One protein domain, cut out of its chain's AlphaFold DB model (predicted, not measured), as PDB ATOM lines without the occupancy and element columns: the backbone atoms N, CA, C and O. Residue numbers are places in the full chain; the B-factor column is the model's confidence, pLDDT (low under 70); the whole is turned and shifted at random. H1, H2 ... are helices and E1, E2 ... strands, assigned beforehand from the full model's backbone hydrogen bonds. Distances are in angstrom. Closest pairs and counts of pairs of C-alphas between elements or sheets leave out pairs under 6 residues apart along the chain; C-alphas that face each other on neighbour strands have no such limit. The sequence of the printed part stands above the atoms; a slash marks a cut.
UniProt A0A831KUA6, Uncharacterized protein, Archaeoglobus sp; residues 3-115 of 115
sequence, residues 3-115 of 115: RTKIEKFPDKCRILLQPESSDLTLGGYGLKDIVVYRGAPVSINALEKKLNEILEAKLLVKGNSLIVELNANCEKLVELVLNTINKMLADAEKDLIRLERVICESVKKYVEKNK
ATOM      1  N   ARG A   3       5.882 -44.941  27.203       94.50
ATOM      2  CA  ARG A   3       5.753 -46.391  27.298       94.50
ATOM      3  C   ARG A   3       6.251 -46.997  25.987       94.50
ATOM      4  O   ARG A   3       5.768 -46.635  24.916       94.50
ATOM      5  N   THR A   4       7.205 -47.922  26.078       94.00
ATOM      6  CA  THR A   4       7.883 -48.499  24.906       94.00
ATOM      7  C   THR A   4       7.482 -49.959  24.697       94.00
ATOM      8  O   THR A   4       7.484 -50.748  25.640       94.00
ATOM      9  N   LYS A   5       7.172 -50.336  23.453       93.44
ATOM     10  CA  LYS A   5       7.009 -51.731  23.012       93.44
ATOM     11  C   LYS A   5       7.861 -51.961  21.765       93.44
ATOM     12  O   LYS A   5       7.859 -51.132  20.863       93.44
ATOM     13  N   ILE A   6       8.569 -53.086  21.707       91.88
ATOM     14  CA  ILE A   6       9.459 -53.428  20.592       91.88
ATOM     15  C   ILE A   6       8.857 -54.598  19.815       91.88
ATOM     16  O   ILE A   6       8.474 -55.607  20.404       91.88
ATOM     17  N   GLU A   7       8.799 -54.472  18.494       90.69
ATOM     18  CA  GLU A   7       8.421 -55.542  17.574       90.69
ATOM     19  C   GLU A   7       9.632 -55.874  16.699       90.69
ATOM     20  O   GLU A   7      10.116 -55.034  15.936       90.69
ATOM     21  N   LYS A   8      10.157 -57.094  16.862       87.88
ATOM     22  CA  LYS A   8      11.335 -57.583  16.140       87.88
ATOM     23  C   LYS A   8      10.902 -58.326  14.876       87.88
ATOM     24  O   LYS A   8      10.031 -59.190  14.936       87.88
ATOM     25  N   PHE A   9      11.557 -58.023  13.763       83.88
ATOM     26  CA  PHE A   9      11.458 -58.738  12.492       83.88
ATOM     27  C   PHE A   9      12.878 -59.152  12.053       83.88
ATOM     28  O   PHE A   9      13.843 -58.613  12.595       83.88
ATOM     29  N   PRO A  10      13.038 -60.089  11.099       80.31
ATOM     30  CA  PRO A  10      14.357 -60.595  10.699       80.31
ATOM     31  C   PRO A  10      15.365 -59.498  10.314       80.31
ATOM     32  O   PRO A  10      16.477 -59.498  10.830       80.31
ATOM     33  N   ASP A  11      14.937 -58.514   9.517       83.06
ATOM     34  CA  ASP A  11      15.812 -57.445   8.994       83.06
ATOM     35  C   ASP A  11      15.372 -56.040   9.427       83.06
ATOM     36  O   ASP A  11      15.868 -55.025   8.937       83.06
ATOM     37  N   LYS A  12      14.360 -55.964  10.295       86.06
ATOM     38  CA  LYS A  12      13.714 -54.708  10.675       86.06
ATOM     39  C   LYS A  12      13.299 -54.737  12.125       86.06
ATOM     40  O   LYS A  12      13.009 -55.785  12.700       86.06
ATOM     41  N   CYS A  13      13.160 -53.561  12.697       90.12
ATOM     42  CA  CYS A  13      12.559 -53.418  14.000       90.12
ATOM     43  C   CYS A  13      11.589 -52.245  14.027       90.12
ATOM     44  O   CYS A  13      11.797 -51.234  13.359       90.12
ATOM     45  N   ARG A  14      10.528 -52.385  14.821       93.50
ATOM     46  CA  ARG A  14       9.630 -51.287  15.156       93.50
ATOM     47  C   ARG A  14       9.680 -51.005  16.644       93.50
ATOM     48  O   ARG A  14       9.489 -51.904  17.462       93.50
ATOM     49  N   ILE A  15       9.882 -49.741  16.981       94.56
ATOM     50  CA  ILE A  15       9.772 -49.233  18.342       94.56
ATOM     51  C   ILE A  15       8.476 -48.431  18.405       94.56
ATOM     52  O   ILE A  15       8.325 -47.417  17.728       94.56
ATOM     53  N   LEU A  16       7.522 -48.911  19.194       95.31
ATOM     54  CA  LEU A  16       6.266 -48.229  19.458       95.31
ATOM     55  C   LEU A  16       6.426 -47.417  20.737       95.31
ATOM     56  O   LEU A  16       6.658 -47.979  21.809       95.31
ATOM     57  N   LEU A  17       6.274 -46.106  20.607       95.94
ATOM     58  CA  LEU A  17       6.361 -45.134  21.681       95.94
ATOM     59  C   LEU A  17       4.970 -44.558  21.937       95.94
ATOM     60  O   LEU A  17       4.386 -43.899  21.078       95.94
ATOM     61  N   GLN A  18       4.429 -44.819  23.121       95.75
ATOM     62  CA  GLN A  18       3.137 -44.295  23.554       95.75
ATOM     63  C   GLN A  18       3.350 -43.257  24.650       95.75
ATOM     64  O   GLN A  18       4.110 -43.540  25.580       95.75
ATOM     65  N   PRO A  19       2.713 -42.079  24.587       95.06
ATOM     66  CA  PRO A  19       2.796 -41.125  25.679       95.06
ATOM     67  C   PRO A  19       2.286 -41.739  26.985       95.06
ATOM     68  O   PRO A  19       1.221 -42.353  27.025       95.06
ATOM     69  N   GLU A  20       3.072 -41.599  28.044       93.19
ATOM     70  CA  GLU A  20       2.772 -42.135  29.377       93.19
ATOM     71  C   GLU A  20       2.211 -41.061  30.322       93.19
ATOM     72  O   GLU A  20       1.539 -41.371  31.299       93.19
ATOM     73  N   SER A  21       2.476 -39.789  30.016       90.81
ATOM     74  CA  SER A  21       2.071 -38.621  30.798       90.81
ATOM     75  C   SER A  21       1.207 -37.679  29.969       90.81
ATOM     76  O   SER A  21       1.443 -37.537  28.772       90.81
ATOM     77  N   SER A  22       0.302 -36.945  30.618       89.81
ATOM     78  CA  SER A  22      -0.489 -35.870  29.993       89.81
ATOM     79  C   SER A  22       0.361 -34.739  29.410       89.81
ATOM     80  O   SER A  22      -0.073 -34.058  28.489       89.81
ATOM     81  N   ASP A  23       1.581 -34.564  29.921       93.75
ATOM     82  CA  ASP A  23       2.556 -33.582  29.443       93.75
ATOM     83  C   ASP A  23       3.061 -33.871  28.024       93.75
ATOM     84  O   ASP A  23       3.700 -33.017  27.420       93.75
ATOM     85  N   LEU A  24       2.819 -35.072  27.499       95.44
ATOM     86  CA  LEU A  24       3.267 -35.498  26.186       95.44
ATOM     87  C   LEU A  24       2.059 -35.959  25.373       95.44
ATOM     88  O   LEU A  24       1.312 -36.839  25.793       95.44
ATOM     89  N   THR A  25       1.885 -35.403  24.182       94.94
ATOM     90  CA  THR A  25       0.788 -35.772  23.284       94.94
ATOM     91  C   THR A  25       1.280 -35.932  21.850       94.94
ATOM     92  O   THR A  25       2.288 -35.350  21.446       94.94
ATOM     93  N   LEU A  26       0.587 -36.778  21.086       94.69
ATOM     94  CA  LEU A  26       0.790 -36.939  19.650       94.69
ATOM     95  C   LEU A  26      -0.323 -36.200  18.913       94.69
ATOM     96  O   LEU A  26      -1.506 -36.448  19.147       94.69
ATOM     97  N   GLY A  27       0.068 -35.296  18.023       91.50
ATOM     98  CA  GLY A  27      -0.808 -34.261  17.497       91.50
ATOM     99  C   GLY A  27      -1.081 -33.149  18.515       91.50
ATOM    100  O   GLY A  27      -0.596 -33.165  19.643       91.50
ATOM    101  N   GLY A  28      -1.842 -32.149  18.087       88.62
ATOM    102  CA  GLY A  28      -2.150 -30.960  18.880       88.62
ATOM    103  C   GLY A  28      -2.309 -29.740  17.985       88.62
ATOM    104  O   GLY A  28      -1.850 -29.741  16.848       88.62
ATOM    105  N   TYR A  29      -2.993 -28.700  18.467       87.25
ATOM    106  CA  TYR A  29      -3.184 -27.448  17.714       87.25
ATOM    107  C   TYR A  29      -3.799 -27.633  16.306       87.25
ATOM    108  O   TYR A  29      -3.522 -26.864  15.392       87.25
ATOM    109  N   GLY A  30      -4.613 -28.679  16.108       89.81
ATOM    110  CA  GLY A  30      -5.179 -29.041  14.798       89.81
ATOM    111  C   GLY A  30      -4.229 -29.810  13.866       89.81
ATOM    112  O   GLY A  30      -4.649 -30.225  12.787       89.81
ATOM    113  N   LEU A  31      -2.985 -30.055  14.283       90.12
ATOM    114  CA  LEU A  31      -1.964 -30.793  13.541       90.12
ATOM    115  C   LEU A  31      -1.877 -32.247  14.023       90.12
ATOM    116  O   LEU A  31      -2.057 -32.542  15.206       90.12
ATOM    117  N   LYS A  32      -1.600 -33.171  13.098       90.31
ATOM    118  CA  LYS A  32      -1.479 -34.619  13.379       90.31
ATOM    119  C   LYS A  32      -0.034 -35.119  13.329       90.31
ATOM    120  O   LYS A  32       0.260 -36.211  13.799       90.31
ATOM    121  N   ASP A  33       0.851 -34.330  12.744       93.19
ATOM    122  CA  ASP A  33       2.236 -34.639  12.402       93.19
ATOM    123  C   ASP A  33       3.233 -33.967  13.357       93.19
ATOM    124  O   ASP A  33       4.367 -33.651  12.987       93.19
ATOM    125  N   ILE A  34       2.821 -33.782  14.612       95.69
ATOM    126  CA  ILE A  34       3.647 -33.217  15.678       95.69
ATOM    127  C   ILE A  34       3.622 -34.097  16.927       95.69
ATOM    128  O   ILE A  34       2.684 -34.859  17.160       95.69
ATOM    129  N   VAL A  35       4.644 -33.944  17.755       96.31
ATOM    130  CA  VAL A  35       4.663 -34.346  19.158       96.31
ATOM    131  C   VAL A  35       4.654 -33.067  19.980       96.31
ATOM    132  O   VAL A  35       5.468 -32.185  19.725       96.31
ATOM    133  N   VAL A  36       3.756 -32.947  20.949       96.19
ATOM    134  CA  VAL A  36       3.728 -31.796  21.857       96.19
ATOM    135  C   VAL A  36       4.181 -32.255  23.226       96.19
ATOM    136  O   VAL A  36       3.533 -33.103  23.837       96.19
ATOM    137  N   TYR A  37       5.283 -31.688  23.706       97.00
ATOM    138  CA  TYR A  37       5.784 -31.917  25.054       97.00
ATOM    139  C   TYR A  37       5.733 -30.611  25.842       97.00
ATOM    140  O   TYR A  37       6.374 -29.635  25.465       97.00
ATOM    141  N   ARG A  38       4.925 -30.574  26.907       95.25
ATOM    142  CA  ARG A  38       4.715 -29.403  27.777       95.25
ATOM    143  C   ARG A  38       4.434 -28.113  27.003       95.25
ATOM    144  O   ARG A  38       4.991 -27.059  27.278       95.25
ATOM    145  N   GLY A  39       3.568 -28.222  25.997       94.69
ATOM    146  CA  GLY A  39       3.184 -27.113  25.123       94.69
ATOM    147  C   GLY A  39       4.160 -26.826  23.979       94.69
ATOM    148  O   GLY A  39       3.780 -26.126  23.047       94.69
ATOM    149  N   ALA A  40       5.370 -27.396  23.981       96.69
ATOM    150  CA  ALA A  40       6.330 -27.239  22.893       96.69
ATOM    151  C   ALA A  40       6.067 -28.255  21.767       96.69
ATOM    152  O   ALA A  40       6.194 -29.465  21.991       96.69
ATOM    153  N   PRO A  41       5.697 -27.802  20.554       96.19
ATOM    154  CA  PRO A  41       5.482 -28.687  19.421       96.19
ATOM    155  C   PRO A  41       6.804 -29.013  18.715       96.19
ATOM    156  O   PRO A  41       7.594 -28.129  18.388       96.19
ATOM    157  N   VAL A  42       7.006 -30.286  18.388       97.06
ATOM    158  CA  VAL A  42       8.096 -30.765  17.535       97.06
ATOM    159  C   VAL A  42       7.501 -31.563  16.386       97.06
ATOM    160  O   VAL A  42       6.753 -32.514  16.603       97.06
ATOM    161  N   SER A  43       7.825 -31.193  15.146       96.56
ATOM    162  CA  SER A  43       7.327 -31.939  13.986       96.56
ATOM    163  C   SER A  43       7.932 -33.341  13.912       96.56
ATOM    164  O   SER A  43       9.122 -33.543  14.172       96.56
ATOM    165  N   ILE A  44       7.122 -34.310  13.493       96.56
ATOM    166  CA  ILE A  44       7.551 -35.700  13.294       96.56
ATOM    167  C   ILE A  44       8.656 -35.776  12.236       96.56
ATOM    168  O   ILE A  44       9.627 -36.504  12.414       96.56
ATOM    169  N   ASN A  45       8.563 -34.959  11.185       96.19
ATOM    170  CA  ASN A  45       9.596 -34.849  10.157       96.19
ATOM    171  C   ASN A  45      10.932 -34.337  10.730       96.19
ATOM    172  O   ASN A  45      11.997 -34.815  10.352       96.19
ATOM    173  N   ALA A  46      10.909 -33.391  11.674       96.62
ATOM    174  CA  ALA A  46      12.138 -32.925  12.317       96.62
ATOM    175  C   ALA A  46      12.782 -34.022  13.184       96.62
ATOM    176  O   ALA A  46      13.998 -34.194  13.128       96.62
ATOM    177  N   LEU A  47      11.978 -34.798  13.922       96.94
ATOM    178  CA  LEU A  47      12.464 -35.975  14.654       96.94
ATOM    179  C   LEU A  47      13.051 -37.026  13.702       96.94
ATOM    180  O   LEU A  47      14.127 -37.559  13.967       96.94
ATOM    181  N   GLU A  48      12.376 -37.295  12.582       96.94
ATOM    182  CA  GLU A  48      12.829 -38.250  11.569       96.94
ATOM    183  C   GLU A  48      14.163 -37.827  10.961       96.94
ATOM    184  O   GLU A  48      15.099 -38.621  10.923       96.94
ATOM    185  N   LYS A  49      14.292 -36.561  10.546       96.81
ATOM    186  CA  LYS A  49      15.560 -36.009  10.054       96.81
ATOM    187  C   LYS A  49      16.669 -36.155  11.085       96.81
ATOM    188  O   LYS A  49      17.765 -36.571  10.728       96.81
ATOM    189  N   LYS A  50      16.379 -35.857  12.356       96.12
ATOM    190  CA  LYS A  50      17.380 -35.927  13.421       96.12
ATOM    191  C   LYS A  50      17.859 -37.352  13.682       96.12
ATOM    192  O   LYS A  50      19.042 -37.561  13.923       96.12
ATOM    193  N   LEU A  51      16.955 -38.326  13.629       94.75
ATOM    194  CA  LEU A  51      17.318 -39.736  13.741       94.75
ATOM    195  C   LEU A  51      18.099 -40.200  12.508       94.75
ATOM    196  O   LEU A  51      19.128 -40.841  12.671       94.75
ATOM    197  N   ASN A  52      17.706 -39.789  11.303       95.12
ATOM    198  CA  ASN A  52      18.412 -40.135  10.065       95.12
ATOM    199  C   ASN A  52      19.856 -39.612   9.972       95.12
ATOM    200  O   ASN A  52      20.626 -40.128   9.169       95.12
ATOM    201  N   GLU A  53      20.269 -38.656  10.809       93.88
ATOM    202  CA  GLU A  53      21.687 -38.271  10.939       93.88
ATOM    203  C   GLU A  53      22.564 -39.385  11.537       93.88
ATOM    204  O   GLU A  53      23.781 -39.375  11.358       93.88
ATOM    205  N   ILE A  54      21.965 -40.321  12.278       90.75
ATOM    206  CA  ILE A  54      22.673 -41.347  13.058       90.75
ATOM    207  C   ILE A  54      22.211 -42.774  12.747       90.75
ATOM    208  O   ILE A  54      22.967 -43.719  12.965       90.75
ATOM    209  N   LEU A  55      20.978 -42.952  12.275       89.81
ATOM    210  CA  LEU A  55      20.371 -44.249  11.997       89.81
ATOM    211  C   LEU A  55      19.248 -44.106  10.965       89.81
ATOM    212  O   LEU A  55      18.401 -43.231  11.103       89.81
ATOM    213  N   GLU A  56      19.205 -44.987   9.965       91.19
ATOM    214  CA  GLU A  56      18.119 -45.005   8.980       91.19
ATOM    215  C   GLU A  56      16.782 -45.342   9.662       91.19
ATOM    216  O   GLU A  56      16.486 -46.503   9.970       91.19
ATOM    217  N   ALA A  57      15.986 -44.303   9.915       93.88
ATOM    218  CA  ALA A  57      14.708 -44.359  10.601       93.88
ATOM    219  C   ALA A  57      13.589 -43.776   9.749       93.88
ATOM    220  O   ALA A  57      13.732 -42.742   9.093       93.88
ATOM    221  N   LYS A  58      12.420 -44.397   9.870       95.50
ATOM    222  CA  LYS A  58      11.158 -43.843   9.395       95.50
ATOM    223  C   LYS A  58      10.199 -43.686  10.561       95.50
ATOM    224  O   LYS A  58       9.984 -44.633  11.319       95.50
ATOM    225  N   LEU A  59       9.622 -42.501  10.713       95.75
ATOM    226  CA  LEU A  59       8.676 -42.189  11.773       95.75
ATOM    227  C   LEU A  59       7.272 -42.070  11.201       95.75
ATOM    228  O   LEU A  59       7.031 -41.496  10.141       95.75
ATOM    229  N   LEU A  60       6.309 -42.599  11.941       93.38
ATOM    230  CA  LEU A  60       4.900 -42.457  11.611       93.38
ATOM    231  C   LEU A  60       4.060 -42.402  12.878       93.38
ATOM    232  O   LEU A  60       4.349 -43.067  13.872       93.38
ATOM    233  N   VAL A  61       2.988 -41.622  12.830       93.19
ATOM    234  CA  VAL A  61       2.004 -41.554  13.911       93.19
ATOM    235  C   VAL A  61       0.827 -42.446  13.541       93.19
ATOM    236  O   VAL A  61       0.237 -42.302  12.470       93.19
ATOM    237  N   LYS A  62       0.476 -43.383  14.424       91.00
ATOM    238  CA  LYS A  62      -0.689 -44.257  14.258       91.00
ATOM    239  C   LYS A  62      -1.469 -44.336  15.564       91.00
ATOM    240  O   LYS A  62      -1.022 -44.953  16.527       91.00
ATOM    241  N   GLY A  63      -2.661 -43.742  15.578       87.88
ATOM    242  CA  GLY A  63      -3.426 -43.575  16.815       87.88
ATOM    243  C   GLY A  63      -2.637 -42.731  17.817       87.88
ATOM    244  O   GLY A  63      -2.058 -41.720  17.434       87.88
ATOM    245  N   ASN A  64      -2.565 -43.176  19.072       90.56
ATOM    246  CA  ASN A  64      -1.749 -42.543  20.116       90.56
ATOM    247  C   ASN A  64      -0.360 -43.197  20.260       90.56
ATOM    248  O   ASN A  64       0.153 -43.358  21.367       90.56
ATOM    249  N   SER A  65       0.230 -43.619  19.142       94.44
ATOM    250  CA  SER A  65       1.562 -44.221  19.114       94.44
ATOM    251  C   SER A  65       2.427 -43.558  18.049       94.44
ATOM    252  O   SER A  65       2.016 -43.437  16.891       94.44
ATOM    253  N   LEU A  66       3.644 -43.190  18.435       96.44
ATOM    254  CA  LEU A  66       4.731 -42.870  17.523       96.44
ATOM    255  C   LEU A  66       5.472 -44.169  17.224       96.44
ATOM    256  O   LEU A  66       5.964 -44.840  18.127       96.44
ATOM    257  N   ILE A  67       5.509 -44.550  15.957       95.75
ATOM    258  CA  ILE A  67       6.170 -45.761  15.495       95.75
ATOM    259  C   ILE A  67       7.466 -45.340  14.814       95.75
ATOM    260  O   ILE A  67       7.443 -44.559  13.866       95.75
ATOM    261  N   VAL A  68       8.580 -45.871  15.311       95.75
ATOM    262  CA  VAL A  68       9.912 -45.725  14.722       95.75
ATOM    263  C   VAL A  68      10.263 -47.046  14.047       95.75
ATOM    264  O   VAL A  68      10.433 -48.060  14.723       95.75
ATOM    265  N   GLU A  69      10.332 -47.052  12.721       95.00
ATOM    266  CA  GLU A  69      10.788 -48.197  11.933       95.00
ATOM    267  C   GLU A  69      12.285 -48.062  11.647       95.00
ATOM    268  O   GLU A  69      12.724 -47.032  11.141       95.00
ATOM    269  N   LEU A  70      13.048 -49.111  11.954       92.62
ATOM    270  CA  LEU A  70      14.491 -49.204  11.740       92.62
ATOM    271  C   LEU A  70      14.805 -50.380  10.815       92.62
ATOM    272  O   LEU A  70      14.293 -51.483  11.030       92.62
ATOM    273  N   ASN A  71      15.704 -50.183   9.853       86.75
ATOM    274  CA  ASN A  71      16.254 -51.257   9.012       86.75
ATOM    275  C   ASN A  71      17.468 -51.938   9.681       86.75
ATOM    276  O   ASN A  71      18.501 -52.154   9.055       86.75
ATOM    277  N   ALA A  72      17.384 -52.204  10.987       81.31
ATOM    278  CA  ALA A  72      18.466 -52.794  11.770       81.31
ATOM    279  C   ALA A  72      17.931 -53.551  12.997       81.31
ATOM    280  O   ALA A  72      16.787 -53.362  13.425       81.31
ATOM    281  N   ASN A  73      18.779 -54.393  13.599       76.75
ATOM    282  CA  ASN A  73      18.459 -55.089  14.845       76.75
ATOM    283  C   ASN A  73      18.399 -54.098  16.029       76.75
ATOM    284  O   ASN A  73      19.294 -53.281  16.237       76.75
ATOM    285  N   CYS A  74      17.332 -54.192  16.822       73.00
ATOM    286  CA  CYS A  74      16.959 -53.220  17.847       73.00
ATOM    287  C   CYS A  74      17.726 -53.280  19.167       73.00
ATOM    288  O   CYS A  74      17.617 -52.339  19.950       73.00
ATOM    289  N   GLU A  75      18.449 -54.362  19.466       71.00
ATOM    290  CA  GLU A  75      18.891 -54.649  20.844       71.00
ATOM    291  C   GLU A  75      19.748 -53.553  21.487       71.00
ATOM    292  O   GLU A  75      19.739 -53.425  22.707       71.00
ATOM    293  N   LYS A  76      20.422 -52.724  20.685       73.19
ATOM    294  CA  LYS A  76      21.228 -51.591  21.170       73.19
ATOM    295  C   LYS A  76      20.784 -50.225  20.636       73.19
ATOM    296  O   LYS A  76      21.418 -49.222  20.939       73.19
ATOM    297  N   LEU A  77      19.711 -50.165  19.843       87.00
ATOM    298  CA  LEU A  77      19.269 -48.928  19.181       87.00
ATOM    299  C   LEU A  77      18.114 -48.235  19.908       87.00
ATOM    300  O   LEU A  77      17.921 -47.035  19.739       87.00
ATOM    301  N   VAL A  78      17.370 -48.962  20.745       88.88
ATOM    302  CA  VAL A  78      16.202 -48.414  21.457       88.88
ATOM    303  C   VAL A  78      16.590 -47.249  22.360       88.88
ATOM    304  O   VAL A  78      15.948 -46.203  22.321       88.88
ATOM    305  N   GLU A  79      17.661 -47.404  23.137       90.81
ATOM    306  CA  GLU A  79      18.145 -46.354  24.033       90.81
ATOM    307  C   GLU A  79      18.620 -45.121  23.254       90.81
ATOM    308  O   GLU A  79      18.289 -43.994  23.617       90.81
ATOM    309  N   LEU A  80      19.316 -45.322  22.129       92.31
ATOM    310  CA  LEU A  80      19.752 -44.236  21.252       92.31
ATOM    311  C   LEU A  80      18.561 -43.457  20.670       92.31
ATOM    312  O   LEU A  80      18.564 -42.223  20.687       92.31
ATOM    313  N   VAL A  81      17.530 -44.164  20.194       93.94
ATOM    314  CA  VAL A  81      16.303 -43.557  19.657       93.94
ATOM    315  C   VAL A  81      15.585 -42.757  20.743       93.94
ATOM    316  O   VAL A  81      15.266 -41.586  20.529       93.94
ATOM    317  N   LEU A  82      15.377 -43.354  21.919       94.19
ATOM    318  CA  LEU A  82      14.718 -42.694  23.047       94.19
ATOM    319  C   LEU A  82      15.483 -41.451  23.496       94.19
ATOM    320  O   LEU A  82      14.881 -40.390  23.644       94.19
ATOM    321  N   ASN A  83      16.802 -41.549  23.666       94.75
ATOM    322  CA  ASN A  83      17.631 -40.421  24.080       94.75
ATOM    323  C   ASN A  83      17.587 -39.283  23.059       94.75
ATOM    324  O   ASN A  83      17.454 -38.122  23.444       94.75
ATOM    325  N   THR A  84      17.638 -39.601  21.764       95.38
ATOM    326  CA  THR A  84      17.582 -38.596  20.695       95.38
ATOM    327  C   THR A  84      16.236 -37.871  20.675       95.38
ATOM    328  O   THR A  84      16.208 -36.640  20.698       95.38
ATOM    329  N   ILE A  85      15.123 -38.615  20.700       96.06
ATOM    330  CA  ILE A  85      13.771 -38.034  20.712       96.06
ATOM    331  C   ILE A  85      13.560 -37.199  21.980       96.06
ATOM    332  O   ILE A  85      13.152 -36.042  21.896       96.06
ATOM    333  N   ASN A  86      13.871 -37.751  23.155       96.19
ATOM    334  CA  ASN A  86      13.649 -37.073  24.433       96.19
ATOM    335  C   ASN A  86      14.476 -35.795  24.556       96.19
ATOM    336  O   ASN A  86      13.969 -34.787  25.043       96.19
ATOM    337  N   LYS A  87      15.730 -35.815  24.090       96.81
ATOM    338  CA  LYS A  87      16.580 -34.624  24.081       96.81
ATOM    339  C   LYS A  87      15.983 -33.524  23.210       96.81
ATOM    340  O   LYS A  87      15.887 -32.390  23.661       96.81
ATOM    341  N   MET A  88      15.531 -33.860  22.003       96.88
ATOM    342  CA  MET A  88      14.938 -32.881  21.090       96.88
ATOM    343  C   MET A  88      13.650 -32.263  21.655       96.88
ATOM    344  O   MET A  88      13.444 -31.060  21.528       96.88
ATOM    345  N   LEU A  89      12.816 -33.060  22.329       97.12
ATOM    346  CA  LEU A  89      11.617 -32.565  23.013       97.12
ATOM    347  C   LEU A  89      11.962 -31.649  24.196       97.12
ATOM    348  O   LEU A  89      11.360 -30.590  24.345       97.12
ATOM    349  N   ALA A  90      12.949 -32.028  25.011       97.00
ATOM    350  CA  ALA A  90      13.393 -31.221  26.145       97.00
ATOM    351  C   ALA A  90      14.056 -29.906  25.708       97.00
ATOM    352  O   ALA A  90      13.920 -28.886  26.381       97.00
ATOM    353  N   ASP A  91      14.783 -29.908  24.592       97.69
ATOM    354  CA  ASP A  91      15.381 -28.689  24.051       97.69
ATOM    355  C   ASP A  91      14.299 -27.761  23.468       97.69
ATOM    356  O   ASP A  91      14.322 -26.565  23.748       97.69
ATOM    357  N   ALA A  92      13.274 -28.306  22.799       97.38
ATOM    358  CA  ALA A  92      12.116 -27.526  22.353       97.38
ATOM    359  C   ALA A  92      11.325 -26.899  23.521       97.38
ATOM    360  O   ALA A  92      10.912 -25.743  23.429       97.38
ATOM    361  N   GLU A  93      11.147 -27.622  24.634       97.56
ATOM    362  CA  GLU A  93      10.550 -27.083  25.869       97.56
ATOM    363  C   GLU A  93      11.349 -25.877  26.389       97.56
ATOM    364  O   GLU A  93      10.783 -24.818  26.668       97.56
ATOM    365  N   LYS A  94      12.679 -26.004  26.486       97.88
ATOM    366  CA  LYS A  94      13.549 -24.909  26.947       97.88
ATOM    367  C   LYS A  94      13.476 -23.694  26.027       97.88
ATOM    368  O   LYS A  94      13.451 -22.564  26.521       97.88
ATOM    369  N   ASP A  95      13.451 -23.918  24.717       97.25
ATOM    370  CA  ASP A  95      13.358 -22.847  23.728       97.25
ATOM    371  C   ASP A  95      12.024 -22.107  23.837       97.25
ATOM    372  O   ASP A  95      12.011 -20.873  23.827       97.25
ATOM    373  N   LEU A  96      10.916 -22.828  24.038       96.94
ATOM    374  CA  LEU A  96       9.606 -22.221  24.267       96.94
ATOM    375  C   LEU A  96       9.604 -21.346  25.528       96.94
ATOM    376  O   LEU A  96       9.248 -20.170  25.454       96.94
ATOM    377  N   ILE A  97      10.091 -21.867  26.659       97.19
ATOM    378  CA  ILE A  97      10.187 -21.114  27.926       97.19
ATOM    379  C   ILE A  97      11.033 -19.844  27.749       97.19
ATOM    380  O   ILE A  97      10.727 -18.777  28.294       97.19
ATOM    381  N   ARG A  98      12.126 -19.933  26.982       97.19
ATOM    382  CA  ARG A  98      12.978 -18.779  26.683       97.19
ATOM    383  C   ARG A  98      12.243 -17.745  25.833       97.19
ATOM    384  O   ARG A  98      12.349 -16.554  26.128       97.19
ATOM    385  N   LEU A  99      11.522 -18.174  24.797       96.44
ATOM    386  CA  LEU A  99      10.735 -17.283  23.942       96.44
ATOM    387  C   LEU A  99       9.648 -16.562  24.742       96.44
ATOM    388  O   LEU A  99       9.540 -15.341  24.639       96.44
ATOM    389  N   GLU A 100       8.913 -17.278  25.594       95.56
ATOM    390  CA  GLU A 100       7.901 -16.689  26.479       95.56
ATOM    391  C   GLU A 100       8.491 -15.593  27.369       95.56
ATOM    392  O   GLU A 100       7.918 -14.506  27.478       95.56
ATOM    393  N   ARG A 101       9.677 -15.827  27.947       96.75
ATOM    394  CA  ARG A 101      10.378 -14.821  28.757       96.75
ATOM    395  C   ARG A 101      10.725 -13.574  27.943       96.75
ATOM    396  O   ARG A 101      10.438 -12.462  28.382       96.75
ATOM    397  N   VAL A 102      11.312 -13.750  26.758       97.19
ATOM    398  CA  VAL A 102      11.720 -12.634  25.884       97.19
ATOM    399  C   VAL A 102      10.512 -11.815  25.425       97.19
ATOM    400  O   VAL A 102      10.575 -10.583  25.402       97.19
ATOM    401  N   ILE A 103       9.400 -12.475  25.093       96.00
ATOM    402  CA  ILE A 103       8.150 -11.804  24.718       96.00
ATOM    403  C   ILE A 103       7.609 -11.005  25.906       96.00
ATOM    404  O   ILE A 103       7.338  -9.815  25.753       96.00
ATOM    405  N   CYS A 104       7.520 -11.611  27.095       96.00
ATOM    406  CA  CYS A 104       7.062 -10.928  28.309       96.00
ATOM    407  C   CYS A 104       7.893  -9.672  28.614       96.00
ATOM    408  O   CYS A 104       7.336  -8.603  28.870       96.00
ATOM    409  N   GLU A 105       9.223  -9.774  28.548       96.50
ATOM    410  CA  GLU A 105      10.128  -8.639  28.761       96.50
ATOM    411  C   GLU A 105       9.938  -7.537  27.710       96.50
ATOM    412  O   GLU A 105       9.944  -6.349  28.041       96.50
ATOM    413  N   SER A 106       9.744  -7.919  26.445       95.56
ATOM    414  CA  SER A 106       9.548  -6.978  25.337       95.56
ATOM    415  C   SER A 106       8.220  -6.229  25.454       95.56
ATOM    416  O   SER A 106       8.185  -5.005  25.315       95.56
ATOM    417  N   VAL A 107       7.138  -6.943  25.775       96.19
ATOM    418  CA  VAL A 107       5.811  -6.353  26.005       96.19
ATOM    419  C   VAL A 107       5.847  -5.413  27.208       96.19
ATOM    420  O   VAL A 107       5.344  -4.293  27.117       96.19
ATOM    421  N   LYS A 108       6.497  -5.810  28.309       95.94
ATOM    422  CA  LYS A 108       6.637  -4.960  29.499       95.94
ATOM    423  C   LYS A 108       7.332  -3.634  29.172       95.94
ATOM    424  O   LYS A 108       6.793  -2.579  29.494       95.94
ATOM    425  N   LYS A 109       8.465  -3.681  28.461       95.06
ATOM    426  CA  LYS A 109       9.187  -2.476  28.014       95.06
ATOM    427  C   LYS A 109       8.335  -1.588  27.107       95.06
ATOM    428  O   LYS A 109       8.378  -0.367  27.229       95.06
ATOM    429  N   TYR A 110       7.567  -2.184  26.193       95.50
ATOM    430  CA  TYR A 110       6.668  -1.431  25.318       95.50
ATOM    431  C   TYR A 110       5.583  -0.698  26.117       95.50
ATOM    432  O   TYR A 110       5.357   0.488  25.887       95.50
ATOM    433  N   VAL A 111       4.951  -1.374  27.079       95.38
ATOM    434  CA  VAL A 111       3.921  -0.769  27.935       95.38
ATOM    435  C   VAL A 111       4.505   0.350  28.799       95.38
ATOM    436  O   VAL A 111       3.896   1.405  28.898       95.38
ATOM    437  N   GLU A 112       5.686   0.154  29.391       93.62
ATOM    438  CA  GLU A 112       6.364   1.183  30.196       93.62
ATOM    439  C   GLU A 112       6.725   2.431  29.379       93.62
ATOM    440  O   GLU A 112       6.645   3.537  29.899       93.62
ATOM    441  N   LYS A 113       7.085   2.272  28.099       92.44
ATOM    442  CA  LYS A 113       7.445   3.386  27.208       92.44
ATOM    443  C   LYS A 113       6.241   4.200  26.707       92.44
ATOM    444  O   LYS A 113       6.426   5.336  26.284       92.44
ATOM    445  N   ASN A 114       5.044   3.612  26.690       87.12
ATOM    446  CA  ASN A 114       3.816   4.244  26.184       87.12
ATOM    447  C   ASN A 114       2.814   4.594  27.305       87.12
ATOM    448  O   ASN A 114       1.644   4.849  27.018       87.12
ATOM    449  N   LYS A 115       3.259   4.567  28.564       74.25
ATOM    450  CA  LYS A 115       2.576   5.185  29.707       74.25
ATOM    451  C   LYS A 115       3.099   6.600  29.905       74.25
ATOM    452  O   LYS A 115       2.277   7.445  30.313       74.25
TER     453      LYS A 115
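Overview. This is residues 3 to 115 of the 115 residues of an uncharacterized protein of Archaeoglobus sp (UniProt A0A831KUA6). Two small twisted sheets, E1 E2 E7 E6 and E3 E4 E5, stand partly face to face as a loose sandwich with crossed strands. Short H1 and long H2 are on the same face of each sheet, and residues 98 to 115, of which 98 to 113 belong to H2, stick out as a straight arm. The 113 printed residues run E1 E2 E3 E4 E5 H1 E6 E7 H2, both sheets antiparallel, class mixed. The whole is loose, with a radius of gyration of the C-alphas of 17.7 A, spanning 69 by 26 by 19 A.

Along the chain. E1, residues 3 to 8, begins at C-alpha 3 (5.753, -46.391, 27.298). E2 is 13 to 19, 19.6 A long; E7 is 65 to 70; E6 is 57 to 62. E3 is 24 to 28, E4 31 to 37 and E5 40 to 43. H1 is 44 to 52, 12.2 A. H2, 78 to 113, 52.8 A, ends at C-alpha 113 (7.445, 3.386, 27.208).

Arrangement. In the larger sheet N 5 and O 16 of E1 and E2 are 2.9 A apart, N 15 and O 68 of E2 and E7 2.9 A, N 67 and O 60 of E7 and E6 2.8 A. E3 E4 E5 form a meander, each strand the antiparallel neighbour of the one before; N 25 and O 36 are 2.9 A apart, N 35 and O 42 2.8 A. H2 is on E3 E4 E5, two layers, a helix on one face of a sheet; the closest C-alphas of E5 and H2 are Ala 40 and Glu 93, 5.2 A. H1 touches H2, residues 81 to 88 alone, at a steep tilt of 51 degrees, C-alphas 47 and 85 closest at 6.5 A. In H1 and H2 every O i to N i+4 pair is within hydrogen-bond range.

Size, cuts and confidence. C-alphas 10 and 115, the farthest apart, are 69.5 A apart. The printed part has no cut, no link is long, and no printed residue is under pLDDT 70.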